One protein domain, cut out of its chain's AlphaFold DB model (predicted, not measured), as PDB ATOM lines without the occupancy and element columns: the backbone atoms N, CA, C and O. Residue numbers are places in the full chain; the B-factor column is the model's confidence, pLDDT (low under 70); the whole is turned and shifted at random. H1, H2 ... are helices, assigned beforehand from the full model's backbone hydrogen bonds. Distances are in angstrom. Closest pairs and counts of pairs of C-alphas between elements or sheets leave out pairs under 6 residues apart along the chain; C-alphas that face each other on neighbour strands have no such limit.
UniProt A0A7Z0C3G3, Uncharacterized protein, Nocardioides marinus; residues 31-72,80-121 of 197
ATOM      1  N   GLU A  31     -21.025   5.169   7.964       84.56
ATOM      2  CA  GLU A  31     -22.194   5.564   8.742       84.56
ATOM      3  C   GLU A  31     -22.812   6.815   8.106       84.56
ATOM      4  O   GLU A  31     -22.138   7.829   7.900       84.56
ATOM      5  N   LEU A  32     -24.094   6.724   7.754       86.50
ATOM      6  CA  LEU A  32     -24.861   7.850   7.241       86.50
ATOM      7  C   LEU A  32     -25.532   8.584   8.393       86.50
ATOM      8  O   LEU A  32     -26.168   7.971   9.251       86.50
ATOM      9  N   ASP A  33     -25.487   9.911   8.350       89.12
ATOM     10  CA  ASP A  33     -26.416  10.706   9.137       89.12
ATOM     11  C   ASP A  33     -27.819  10.518   8.551       89.12
ATOM     12  O   ASP A  33     -28.135  11.002   7.460       89.12
ATOM     13  N   VAL A  34     -28.655   9.765   9.266       87.25
ATOM     14  CA  VAL A  34     -29.987   9.367   8.797       87.25
ATOM     15  C   VAL A  34     -30.877  10.580   8.536       87.25
ATOM     16  O   VAL A  34     -31.649  10.568   7.577       87.25
ATOM     17  N   ALA A  35     -30.774  11.640   9.340       86.75
ATOM     18  CA  ALA A  35     -31.583  12.839   9.158       86.75
ATOM     19  C   ALA A  35     -31.144  13.606   7.903       86.75
ATOM     20  O   ALA A  35     -31.986  13.969   7.079       86.75
ATOM     21  N   ALA A  36     -29.837  13.779   7.697       88.94
ATOM     22  CA  ALA A  36     -29.302  14.403   6.491       88.94
ATOM     23  C   ALA A  36     -29.611  13.585   5.228       88.94
ATOM     24  O   ALA A  36     -30.039  14.150   4.220       88.94
ATOM     25  N   ALA A  37     -29.451  12.260   5.287       91.25
ATOM     26  CA  ALA A  37     -29.755  11.357   4.180       91.25
ATOM     27  C   ALA A  37     -31.251  11.364   3.838       91.25
ATOM     28  O   ALA A  37     -31.613  11.402   2.664       91.25
ATOM     29  N   THR A  38     -32.126  11.401   4.850       90.12
ATOM     30  CA  THR A  38     -33.581  11.498   4.654       90.12
ATOM     31  C   THR A  38     -33.967  12.837   4.034       90.12
ATOM     32  O   THR A  38     -34.774  12.864   3.108       90.12
ATOM     33  N   THR A  39     -33.374  13.946   4.482       89.50
ATOM     34  CA  THR A  39     -33.600  15.265   3.872       89.50
ATOM     35  C   THR A  39     -33.149  15.283   2.417       89.50
ATOM     36  O   THR A  39     -33.900  15.747   1.563       89.50
ATOM     37  N   ALA A  40     -31.967  14.739   2.113       91.44
ATOM     38  CA  ALA A  40     -31.497  14.608   0.739       91.44
ATOM     39  C   ALA A  40     -32.478  13.775  -0.098       91.44
ATOM     40  O   ALA A  40     -32.942  14.253  -1.128       91.44
ATOM     41  N   ALA A  41     -32.874  12.592   0.378       91.12
ATOM     42  CA  ALA A  41     -33.830  11.723  -0.307       91.12
ATOM     43  C   ALA A  41     -35.179  12.411  -0.553       91.12
ATOM     44  O   ALA A  41     -35.725  12.309  -1.649       91.12
ATOM     45  N   PHE A  42     -35.687  13.164   0.427       89.56
ATOM     46  CA  PHE A  42     -36.921  13.925   0.270       89.56
ATOM     47  C   PHE A  42     -36.779  14.986  -0.827       89.56
ATOM     48  O   PHE A  42     -37.618  15.043  -1.721       89.56
ATOM     49  N   VAL A  43     -35.692  15.772  -0.815       87.94
ATOM     50  CA  VAL A  43     -35.421  16.774  -1.859       87.94
ATOM     51  C   VAL A  43     -35.318  16.117  -3.232       87.94
ATOM     52  O   VAL A  43     -35.925  16.624  -4.169       87.94
ATOM     53  N   MET A  44     -34.625  14.983  -3.365       89.81
ATOM     54  CA  MET A  44     -34.571  14.271  -4.646       89.81
ATOM     55  C   MET A  44     -35.976  13.819  -5.072       89.81
ATOM     56  O   MET A  44     -36.380  14.068  -6.199       89.81
ATOM     57  N   SER A  45     -36.761  13.230  -4.165       83.88
ATOM     58  CA  SER A  45     -38.084  12.678  -4.488       83.88
ATOM     59  C   SER A  45     -39.154  13.720  -4.840       83.88
ATOM     60  O   SER A  45     -40.004  13.451  -5.686       83.88
ATOM     61  N   ASP A  46     -39.124  14.891  -4.199       74.69
ATOM     62  CA  ASP A  46     -40.176  15.916  -4.295       74.69
ATOM     63  C   ASP A  46     -39.986  16.846  -5.509       74.69
ATOM     64  O   ASP A  46     -40.902  17.564  -5.912       74.69
ATOM     65  N   HIS A  47     -38.801  16.832  -6.128       68.38
ATOM     66  CA  HIS A  47     -38.451  17.753  -7.209       68.38
ATOM     67  C   HIS A  47     -38.527  17.115  -8.598       68.38
ATOM     68  O   HIS A  47     -38.462  15.899  -8.778       68.38
ATOM     69  N   GLN A  48     -38.708  17.983  -9.599       57.59
ATOM     70  CA  GLN A  48     -38.920  17.608 -10.995       57.59
ATOM     71  C   GLN A  48     -37.726  16.837 -11.592       57.59
ATOM     72  O   GLN A  48     -36.617  16.816 -11.059       57.59
ATOM     73  N   VAL A  49     -37.974  16.225 -12.753       55.25
ATOM     74  CA  VAL A  49     -36.986  15.502 -13.566       55.25
ATOM     75  C   VAL A  49     -35.684  16.306 -13.700       55.25
ATOM     76  O   VAL A  49     -35.704  17.452 -14.143       55.25
ATOM     77  N   GLY A  50     -34.548  15.687 -13.362       60.28
ATOM     78  CA  GLY A  50     -33.206  16.274 -13.512       60.28
ATOM     79  C   GLY A  50     -32.511  16.700 -12.214       60.28
ATOM     80  O   GLY A  50     -31.379  17.182 -12.277       60.28
ATOM     81  N   TRP A  51     -33.165  16.526 -11.059       66.75
ATOM     82  CA  TRP A  51     -32.570  16.731  -9.729       66.75
ATOM     83  C   TRP A  51     -32.143  15.419  -9.059       66.75
ATOM     84  O   TRP A  51     -31.585  15.455  -7.976       66.75
ATOM     85  N   HIS A  52     -32.377  14.261  -9.689       73.00
ATOM     86  CA  HIS A  52     -32.081  12.922  -9.137       73.00
ATOM     87  C   HIS A  52     -30.632  12.489  -9.406       73.00
ATOM     88  O   HIS A  52     -30.323  11.310  -9.544       73.00
ATOM     89  N   ASP A  53     -29.737  13.457  -9.566       86.12
ATOM     90  CA  ASP A  53     -28.339  13.209  -9.883       86.12
ATOM     91  C   ASP A  53     -27.520  13.001  -8.601       86.12
ATOM     92  O   ASP A  53     -27.754  13.647  -7.580       86.12
ATOM     93  N   ILE A  54     -26.517  12.120  -8.664       90.69
ATOM     94  CA  ILE A  54     -25.657  11.774  -7.519       90.69
ATOM     95  C   ILE A  54     -24.971  13.020  -6.957       90.69
ATOM     96  O   ILE A  54     -24.868  13.185  -5.745       90.69
ATOM     97  N   GLU A  55     -24.520  13.908  -7.838       91.75
ATOM     98  CA  GLU A  55     -23.897  15.175  -7.460       91.75
ATOM     99  C   GLU A  55     -24.852  16.079  -6.673       91.75
ATOM    100  O   GLU A  55     -24.447  16.632  -5.652       91.75
ATOM    101  N   ASP A  56     -26.121  16.172  -7.072       90.56
ATOM    102  CA  ASP A  56     -27.124  16.973  -6.362       90.56
ATOM    103  C   ASP A  56     -27.454  16.356  -4.991       90.56
ATOM    104  O   ASP A  56     -27.476  17.061  -3.978       90.56
ATOM    105  N   ALA A  57     -27.627  15.031  -4.934       92.06
ATOM    106  CA  ALA A  57     -27.870  14.290  -3.696       92.06
ATOM    107  C   ALA A  57     -26.742  14.485  -2.669       92.06
ATOM    108  O   ALA A  57     -26.990  14.830  -1.510       92.06
ATOM    109  N   VAL A  58     -25.493  14.301  -3.103       92.62
ATOM    110  CA  VAL A  58     -24.294  14.475  -2.272       92.62
ATOM    111  C   VAL A  58     -24.127  15.934  -1.848       92.62
ATOM    112  O   VAL A  58     -23.779  16.205  -0.699       92.62
ATOM    113  N   THR A  59     -24.417  16.880  -2.744       90.44
ATOM    114  CA  THR A  59     -24.343  18.316  -2.453       90.44
ATOM    115  C   THR A  59     -25.326  18.711  -1.355       90.44
ATOM    116  O   THR A  59     -24.937  19.393  -0.405       90.44
ATOM    117  N   VAL A  60     -26.579  18.244  -1.426       89.44
ATOM    118  CA  VAL A  60     -27.573  18.464  -0.363       89.44
ATOM    119  C   VAL A  60     -27.135  17.797   0.936       89.44
ATOM    120  O   VAL A  60     -27.169  18.439   1.984       89.44
ATOM    121  N   TYR A  61     -26.687  16.542   0.881       90.75
ATOM    122  CA  TYR A  61     -26.242  15.808   2.065       90.75
ATOM    123  C   TYR A  61     -25.099  16.530   2.796       90.75
ATOM    124  O   TYR A  61     -25.204  16.824   3.987       90.75
ATOM    125  N   HIS A  62     -24.033  16.906   2.084       88.62
ATOM    126  CA  HIS A  62     -22.910  17.639   2.672       88.62
ATOM    127  C   HIS A  62     -23.284  19.050   3.122       88.62
ATOM    128  O   HIS A  62     -22.784  19.519   4.145       88.62
ATOM    129  N   TRP A  63     -24.180  19.736   2.412       86.50
ATOM    130  CA  TRP A  63     -24.685  21.027   2.867       86.50
ATOM    131  C   TRP A  63     -25.457  20.918   4.181       86.50
ATOM    132  O   TRP A  63     -25.256  21.727   5.083       86.50
ATOM    133  N   VAL A  64     -26.302  19.895   4.328       85.06
ATOM    134  CA  VAL A  64     -27.020  19.651   5.581       85.06
ATOM    135  C   VAL A  64     -26.029  19.391   6.717       85.06
ATOM    136  O   VAL A  64     -26.140  20.023   7.767       85.06
ATOM    137  N   LEU A  65     -25.014  18.550   6.491       82.50
ATOM    138  CA  LEU A  65     -23.969  18.259   7.482       82.50
ATOM    139  C   LEU A  65     -23.101  19.477   7.846       82.50
ATOM    140  O   LEU A  65     -22.671  19.634   8.986       82.50
ATOM    141  N   THR A  66     -22.818  20.363   6.891       75.62
ATOM    142  CA  THR A  66     -22.053  21.595   7.159       75.62
ATOM    143  C   THR A  66     -22.916  22.656   7.837       75.62
ATOM    144  O   THR A  66     -22.445  23.352   8.737       75.62
ATOM    145  N   GLY A  67     -24.201  22.734   7.479       64.88
ATOM    146  CA  GLY A  67     -25.200  23.562   8.149       64.88
ATOM    147  C   GLY A  67     -25.393  23.175   9.615       64.88
ATOM    148  O   GLY A  67     -25.474  24.060  10.467       64.88
ATOM    149  N   THR A  68     -25.361  21.877   9.940       60.44
ATOM    150  CA  THR A  68     -25.343  21.408  11.336       60.44
ATOM    151  C   THR A  68     -23.994  21.649  12.019       60.44
ATOM    152  O   THR A  68     -23.971  21.846  13.231       60.44
ATOM    153  N   GLY A  69     -22.885  21.753  11.279       51.72
ATOM    154  CA  GLY A  69     -21.575  22.186  11.792       51.72
ATOM    155  C   GLY A  69     -21.538  23.634  12.309       51.72
ATOM    156  O   GLY A  69     -20.734  23.956  13.183       51.72
ATOM    157  N   GLY A  70     -22.463  24.493  11.855       46.41
ATOM    158  CA  GLY A  70     -22.721  25.826  12.423       46.41
ATOM    159  C   GLY A  70     -23.371  25.794  13.814       46.41
ATOM    160  O   GLY A  70     -23.369  26.798  14.525       46.41
ATOM    161  N   SER A  71     -23.841  24.621  14.244       49.50
ATOM    162  CA  SER A  71     -24.254  24.313  15.619       49.50
ATOM    163  C   SER A  71     -23.057  24.051  16.537       49.50
ATOM    164  O   SER A  71     -23.198  23.321  17.519       49.50
ATOM    165  N   ALA A  72     -21.871  24.571  16.212       47.91
ATOM    166  CA  ALA A  72     -20.686  24.482  17.053       47.91
ATOM    167  C   ALA A  72     -21.017  25.031  18.455       47.91
ATOM    168  O   ALA A  72     -21.021  26.238  18.681       47.91
ATOM    169  N   VAL A  80     -30.012  20.843  14.885       72.75
ATOM    170  CA  VAL A  80     -31.153  21.328  14.110       72.75
ATOM    171  C   VAL A  80     -30.810  21.181  12.636       72.75
ATOM    172  O   VAL A  80     -29.975  21.912  12.109       72.75
ATOM    173  N   TYR A  81     -31.454  20.223  11.978       78.31
ATOM    174  CA  TYR A  81     -31.302  20.015  10.544       78.31
ATOM    175  C   TYR A  81     -32.153  21.028   9.766       78.31
ATOM    176  O   TYR A  81     -33.270  21.342  10.193       78.31
ATOM    177  N   PRO A  82     -31.671  21.530   8.615       78.69
ATOM    178  CA  PRO A  82     -32.505  22.289   7.698       78.69
ATOM    179  C   PRO A  82     -33.729  21.475   7.270       78.69
ATOM    180  O   PRO A  82     -33.656  20.262   7.066       78.69
ATOM    181  N   THR A  83     -34.855  22.157   7.091       80.38
ATOM    182  CA  THR A  83     -36.056  21.558   6.506       80.38
ATOM    183  C   THR A  83     -35.813  21.181   5.045       80.38
ATOM    184  O   THR A  83     -34.968  21.771   4.367       80.38
ATOM    185  N   ALA A  84     -36.614  20.256   4.518       80.38
ATOM    186  CA  ALA A  84     -36.595  19.908   3.099       80.38
ATOM    187  C   ALA A  84     -36.731  21.135   2.177       80.38
ATOM    188  O   ALA A  84     -36.002  21.248   1.198       80.38
ATOM    189  N   GLY A  85     -37.601  22.093   2.520       80.75
ATOM    190  CA  GLY A  85     -37.759  23.331   1.750       80.75
ATOM    191  C   GLY A  85     -36.509  24.219   1.766       80.75
ATOM    192  O   GLY A  85     -36.162  24.814   0.750       80.75
ATOM    193  N   GLN A  86     -35.789  24.270   2.893       81.31
ATOM    194  CA  GLN A  86     -34.499  24.968   2.980       81.31
ATOM    195  C   GLN A  86     -33.430  24.279   2.123       81.31
ATOM    196  O   GLN A  86     -32.706  24.952   1.392       81.31
ATOM    197  N   ALA A  87     -33.359  22.948   2.175       84.00
ATOM    198  CA  ALA A  87     -32.426  22.155   1.379       84.00
ATOM    199  C   ALA A  87     -32.702  22.257  -0.133       84.00
ATOM    200  O   ALA A  87     -31.774  22.411  -0.924       84.00
ATOM    201  N   ALA A  88     -33.974  22.262  -0.530       83.81
ATOM    202  CA  ALA A  88     -34.406  22.488  -1.904       83.81
ATOM    203  C   ALA A  88     -34.024  23.883  -2.421       83.81
ATOM    204  O   ALA A  88     -33.441  24.016  -3.496       83.81
ATOM    205  N   ALA A  89     -34.302  24.929  -1.633       81.50
ATOM    206  CA  ALA A  89     -33.930  26.300  -1.979       81.50
ATOM    207  C   ALA A  89     -32.407  26.457  -2.121       81.50
ATOM    208  O   ALA A  89     -31.931  27.130  -3.045       81.50
ATOM    209  N   PHE A  90     -31.642  25.798  -1.245       84.50
ATOM    210  CA  PHE A  90     -30.190  25.719  -1.359       84.50
ATOM    211  C   PHE A  90     -29.757  25.064  -2.675       84.50
ATOM    212  O   PHE A  90     -28.971  25.676  -3.402       84.50
ATOM    213  N   LEU A  91     -30.261  23.866  -2.991       85.44
ATOM    214  CA  LEU A  91     -29.863  23.121  -4.187       85.44
ATOM    215  C   LEU A  91     -30.185  23.903  -5.460       85.44
ATOM    216  O   LEU A  91     -29.325  24.049  -6.326       85.44
ATOM    217  N   HIS A  92     -31.381  24.483  -5.539       83.69
ATOM    218  CA  HIS A  92     -31.773  25.329  -6.661       83.69
ATOM    219  C   HIS A  92     -30.804  26.509  -6.838       83.69
ATOM    220  O   HIS A  92     -30.273  26.738  -7.923       83.69
ATOM    221  N   GLY A  93     -30.485  27.217  -5.746       81.69
ATOM    222  CA  GLY A  93     -29.510  28.308  -5.777       81.69
ATOM    223  C   GLY A  93     -28.089  27.847  -6.119       81.69
ATOM    224  O   GLY A  93     -27.349  28.580  -6.773       81.69
ATOM    225  N   HIS A  94     -27.686  26.651  -5.683       82.38
ATOM    226  CA  HIS A  94     -26.397  26.044  -6.018       82.38
ATOM    227  C   HIS A  94     -26.294  25.760  -7.517       82.38
ATOM    228  O   HIS A  94     -25.353  26.227  -8.159       82.38
ATOM    229  N   ARG A  95     -27.307  25.100  -8.084       84.25
ATOM    230  CA  ARG A  95     -27.396  24.814  -9.518       84.25
ATOM    231  C   ARG A  95     -27.447  26.092 -10.354       84.25
ATOM    232  O   ARG A  95     -26.725  26.191 -11.343       84.25
ATOM    233  N   ALA A  96     -28.217  27.098  -9.937       81.75
ATOM    234  CA  ALA A  96     -28.293  28.381 -10.637       81.75
ATOM    235  C   ALA A  96     -26.924  29.083 -10.725       81.75
ATOM    236  O   ALA A  96     -26.529  29.535 -11.798       81.75
ATOM    237  N   ARG A  97     -26.129  29.074  -9.642       80.12
ATOM    238  CA  ARG A  97     -24.752  29.616  -9.646       80.12
ATOM    239  C   ARG A  97     -23.795  28.865 -10.575       80.12
ATOM    240  O   ARG A  97     -22.802  29.439 -11.009       80.12
ATOM    241  N   GLN A  98     -24.083  27.602 -10.868       81.81
ATOM    242  CA  GLN A  98     -23.335  26.775 -11.818       81.81
ATOM    243  C   GLN A  98     -23.897  26.852 -13.248       81.81
ATOM    244  O   GLN A  98     -23.397  26.169 -14.138       81.81
ATOM    245  N   GLY A  99     -24.951  27.643 -13.487       84.06
ATOM    246  CA  GLY A  99     -25.633  27.702 -14.782       84.06
ATOM    247  C   GLY A  99     -26.439  26.443 -15.128       84.06
ATOM    248  O   GLY A  99     -26.790  26.249 -16.290       84.06
ATOM    249  N   ARG A 100     -26.735  25.588 -14.138       84.12
ATOM    250  CA  ARG A 100     -27.560  24.368 -14.264       84.12
ATOM    251  C   ARG A 100     -29.049  24.605 -13.983       84.12
ATOM    252  O   ARG A 100     -29.838  23.663 -14.083       84.12
ATOM    253  N   ASP A 101     -29.417  25.822 -13.581       82.69
ATOM    254  CA  ASP A 101     -30.798  26.234 -13.305       82.69
ATOM    255  C   ASP A 101     -30.989  27.757 -13.440       82.69
ATOM    256  O   ASP A 101     -30.023  28.486 -13.681       82.69
ATOM    257  N   VAL A 102     -32.225  28.242 -13.280       81.50
ATOM    258  CA  VAL A 102     -32.582  29.670 -13.360       81.50
ATOM    259  C   VAL A 102     -32.669  30.296 -11.967       81.50
ATOM    260  O   VAL A 102     -33.373  29.806 -11.089       81.50
ATOM    261  N   GLU A 103     -32.010  31.437 -11.758       73.31
ATOM    262  CA  GLU A 103     -32.132  32.182 -10.499       73.31
ATOM    263  C   GLU A 103     -33.583  32.624 -10.234       73.31
ATOM    264  O   GLU A 103     -34.247  33.206 -11.095       73.31
ATOM    265  N   CYS A 104     -34.079  32.394  -9.015       71.00
ATOM    266  CA  CYS A 104     -35.415  32.820  -8.600       71.00
ATOM    267  C   CYS A 104     -35.411  33.435  -7.191       71.00
ATOM    268  O   CYS A 104     -34.467  33.267  -6.417       71.00
ATOM    269  N   GLY A 105     -36.492  34.133  -6.824       66.38
ATOM    270  CA  GLY A 105     -36.600  34.823  -5.530       66.38
ATOM    271  C   GLY A 105     -36.465  33.911  -4.301       66.38
ATOM    272  O   GLY A 105     -36.028  34.375  -3.253       66.38
ATOM    273  N   TRP A 106     -36.759  32.613  -4.447       66.00
ATOM    274  CA  TRP A 106     -36.586  31.604  -3.395       66.00
ATOM    275  C   TRP A 106     -35.113  31.231  -3.147       66.00
ATOM    276  O   TRP A 106     -34.759  30.865  -2.031       66.00
ATOM    277  N   CYS A 107     -34.228  31.368  -4.144       61.56
ATOM    278  CA  CYS A 107     -32.780  31.146  -3.987       61.56
ATOM    279  C   CYS A 107     -32.085  32.245  -3.176       61.56
ATOM    280  O   CYS A 107     -30.975  32.050  -2.683       61.56
ATOM    281  N   ILE A 108     -32.704  33.427  -3.129       55.28
ATOM    282  CA  ILE A 108     -32.110  34.675  -2.635       55.28
ATOM    283  C   ILE A 108     -32.559  34.952  -1.192       55.28
ATOM    284  O   ILE A 108     -31.889  35.681  -0.461       55.28
ATOM    285  N   SER A 109     -33.661  34.338  -0.751       53.72
ATOM    286  CA  SER A 109     -34.230  34.500   0.585       53.72
ATOM    287  C   SER A 109     -33.439  33.732   1.654       53.72
ATOM    288  O   SER A 109     -33.851  32.662   2.080       53.72
ATOM    289  N   ASP A 110     -32.277  34.268   2.042       48.69
ATOM    290  CA  ASP A 110     -31.621  34.253   3.370       48.69
ATOM    291  C   ASP A 110     -31.650  33.000   4.293       48.69
ATOM    292  O   ASP A 110     -31.308  33.097   5.471       48.69
ATOM    293  N   LEU A 111     -31.922  31.789   3.806       50.09
ATOM    294  CA  LEU A 111     -31.868  30.545   4.601       50.09
ATOM    295  C   LEU A 111     -30.435  29.961   4.671       50.09
ATOM    296  O   LEU A 111     -30.207  28.795   4.355       50.09
ATOM    297  N   ARG A 112     -29.448  30.793   5.036       49.44
ATOM    298  CA  ARG A 112     -28.002  30.470   4.982       49.44
ATOM    299  C   ARG A 112     -27.567  29.363   5.956       49.44
ATOM    300  O   ARG A 112     -27.867  29.441   7.143       49.44
ATOM    301  N   PRO A 113     -26.746  28.418   5.468       46.25
ATOM    302  CA  PRO A 113     -25.327  28.250   5.820       46.25
ATOM    303  C   PRO A 113     -24.410  28.945   4.788       46.25
ATOM    304  O   PRO A 113     -24.927  29.523   3.828       46.25
ATOM    305  N   PRO A 114     -23.076  29.010   4.993       51.75
ATOM    306  CA  PRO A 114     -22.210  29.962   4.299       51.75
ATOM    307  C   PRO A 114     -22.259  29.808   2.778       51.75
ATOM    308  O   PRO A 114     -22.489  28.732   2.241       51.75
ATOM    309  N   ARG A 115     -21.939  30.904   2.079       51.69
ATOM    310  CA  ARG A 115     -21.657  30.941   0.631       51.69
ATOM    311  C   ARG A 115     -20.482  30.039   0.214       51.69
ATOM    312  O   ARG A 115     -20.027  30.141  -0.923       51.69
ATOM    313  N   GLU A 116     -19.952  29.236   1.131       54.81
ATOM    314  CA  GLU A 116     -18.947  28.245   0.811       54.81
ATOM    315  C   GLU A 116     -19.545  27.259  -0.176       54.81
ATOM    316  O   GLU A 116     -20.630  26.699  -0.001       54.81
ATOM    317  N   VAL A 117     -18.829  27.118  -1.279       64.38
ATOM    318  CA  VAL A 117     -19.115  26.113  -2.280       64.38
ATOM    319  C   VAL A 117     -18.943  24.767  -1.589       64.38
ATOM    320  O   VAL A 117     -17.856  24.460  -1.105       64.38
ATOM    321  N   VAL A 118     -20.015  23.973  -1.530       76.31
ATOM    322  CA  VAL A 118     -19.902  22.558  -1.176       76.31
ATOM    323  C   VAL A 118     -19.050  21.918  -2.260       76.31
ATOM    324  O   VAL A 118     -19.473  21.822  -3.409       76.31
ATOM    325  N   GLN A 119     -17.816  21.572  -1.906       80.56
ATOM    326  CA  GLN A 119     -16.924  20.854  -2.799       80.56
ATOM    327  C   GLN A 119     -17.253  19.372  -2.704       80.56
ATOM    328  O   GLN A 119     -17.202  18.781  -1.625       80.56
ATOM    329  N   ILE A 120     -17.599  18.794  -3.845       87.62
ATOM    330  CA  ILE A 120     -17.830  17.364  -3.996       87.62
ATOM    331  C   ILE A 120     -16.663  16.746  -4.758       87.62
ATOM    332  O   ILE A 120     -15.994  17.405  -5.554       87.62
ATOM    333  N   ASP A 121     -16.418  15.470  -4.507       90.56
ATOM    334  CA  ASP A 121     -15.384  14.714  -5.192       90.56
ATOM    335  C   ASP A 121     -15.929  14.216  -6.541       90.56
ATOM    336  O   ASP A 121     -16.650  13.220  -6.607       90.56
TER     337      ASP A 121
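This is residues 31 to 72 and 80 to 121 of the 197 residues of an uncharacterized protein of Nocardioides marinus (UniProt A0A7Z0C3G3). Three helices cross in one compact cluster: H1 and H2 form a helical hairpin, and H3 packs on both at steep angles. The short H4 sits on H3 and away from H1 and H2, and from it the unnamed tail, residues 109 to 121, runs along the outside past H2. The printed part has 84 residues with four named helices, H1, H2, H3, H4 in chain order, and no named strand; its class is all helix. It is compact, with a radius of gyration of the C-alphas of 11.8 A and spans of 32 by 24 by 24 A.

Start at H2, residues 54 to 69. H1, residues 34 to 46, touches it, and the closest C-alphas, of Ala 40 and Tyr 61, are 5.6 A apart; this hairpin runs opposite ways at a steep tilt of 44 degrees. Look next at H3, residues 84 to 97, the hub, which touches the three other helices. With residues 87 to 91 alone it touches H2, opposite ways at a steep tilt of 63 degrees; the closest C-alphas, of Val 60 and Ala 87, are 6.3 A apart. H3 touches H1 through residues 84 to 88 alone, the same way at a steep tilt of 68 degrees, only just short of about perpendicular; the closest C-alphas, of Thr 39 and Ala 84, are 5.6 A apart. H4, residues 105 to 108, touches residues 89 to 93 of H3 alone; the closest C-alphas, of Gly 93 and Cys 107, are 4.7 A apart. H4 is apart from H1 and H2. In H1, H2 and H3 every O i to N i+4 pair is within hydrogen-bond range; H4 is too short for such a pair.

Find C-alpha 54 at (-25.657, 11.774, -7.519); from there H2 runs 22.3 A to C-alpha 69. H1 begins at C-alpha 34, (-29.987, 9.367, 8.797), and spans 17.8 A; H3 spans 19.9 A. H4 ends at C-alpha 108, (-32.110, 34.675, -2.635).

The C-alphas farthest apart, of Val 49 and Ala 72, are 35.8 A apart. Residues 73 to 79 are not printed, and C-alphas 72 and 80 across this cut are 11.3 A apart. The links H1 to H2 and H3 to H4 are short. The model's pLDDT is under 70 in residues 47 to 51, 67 to 72 and 105 to 117.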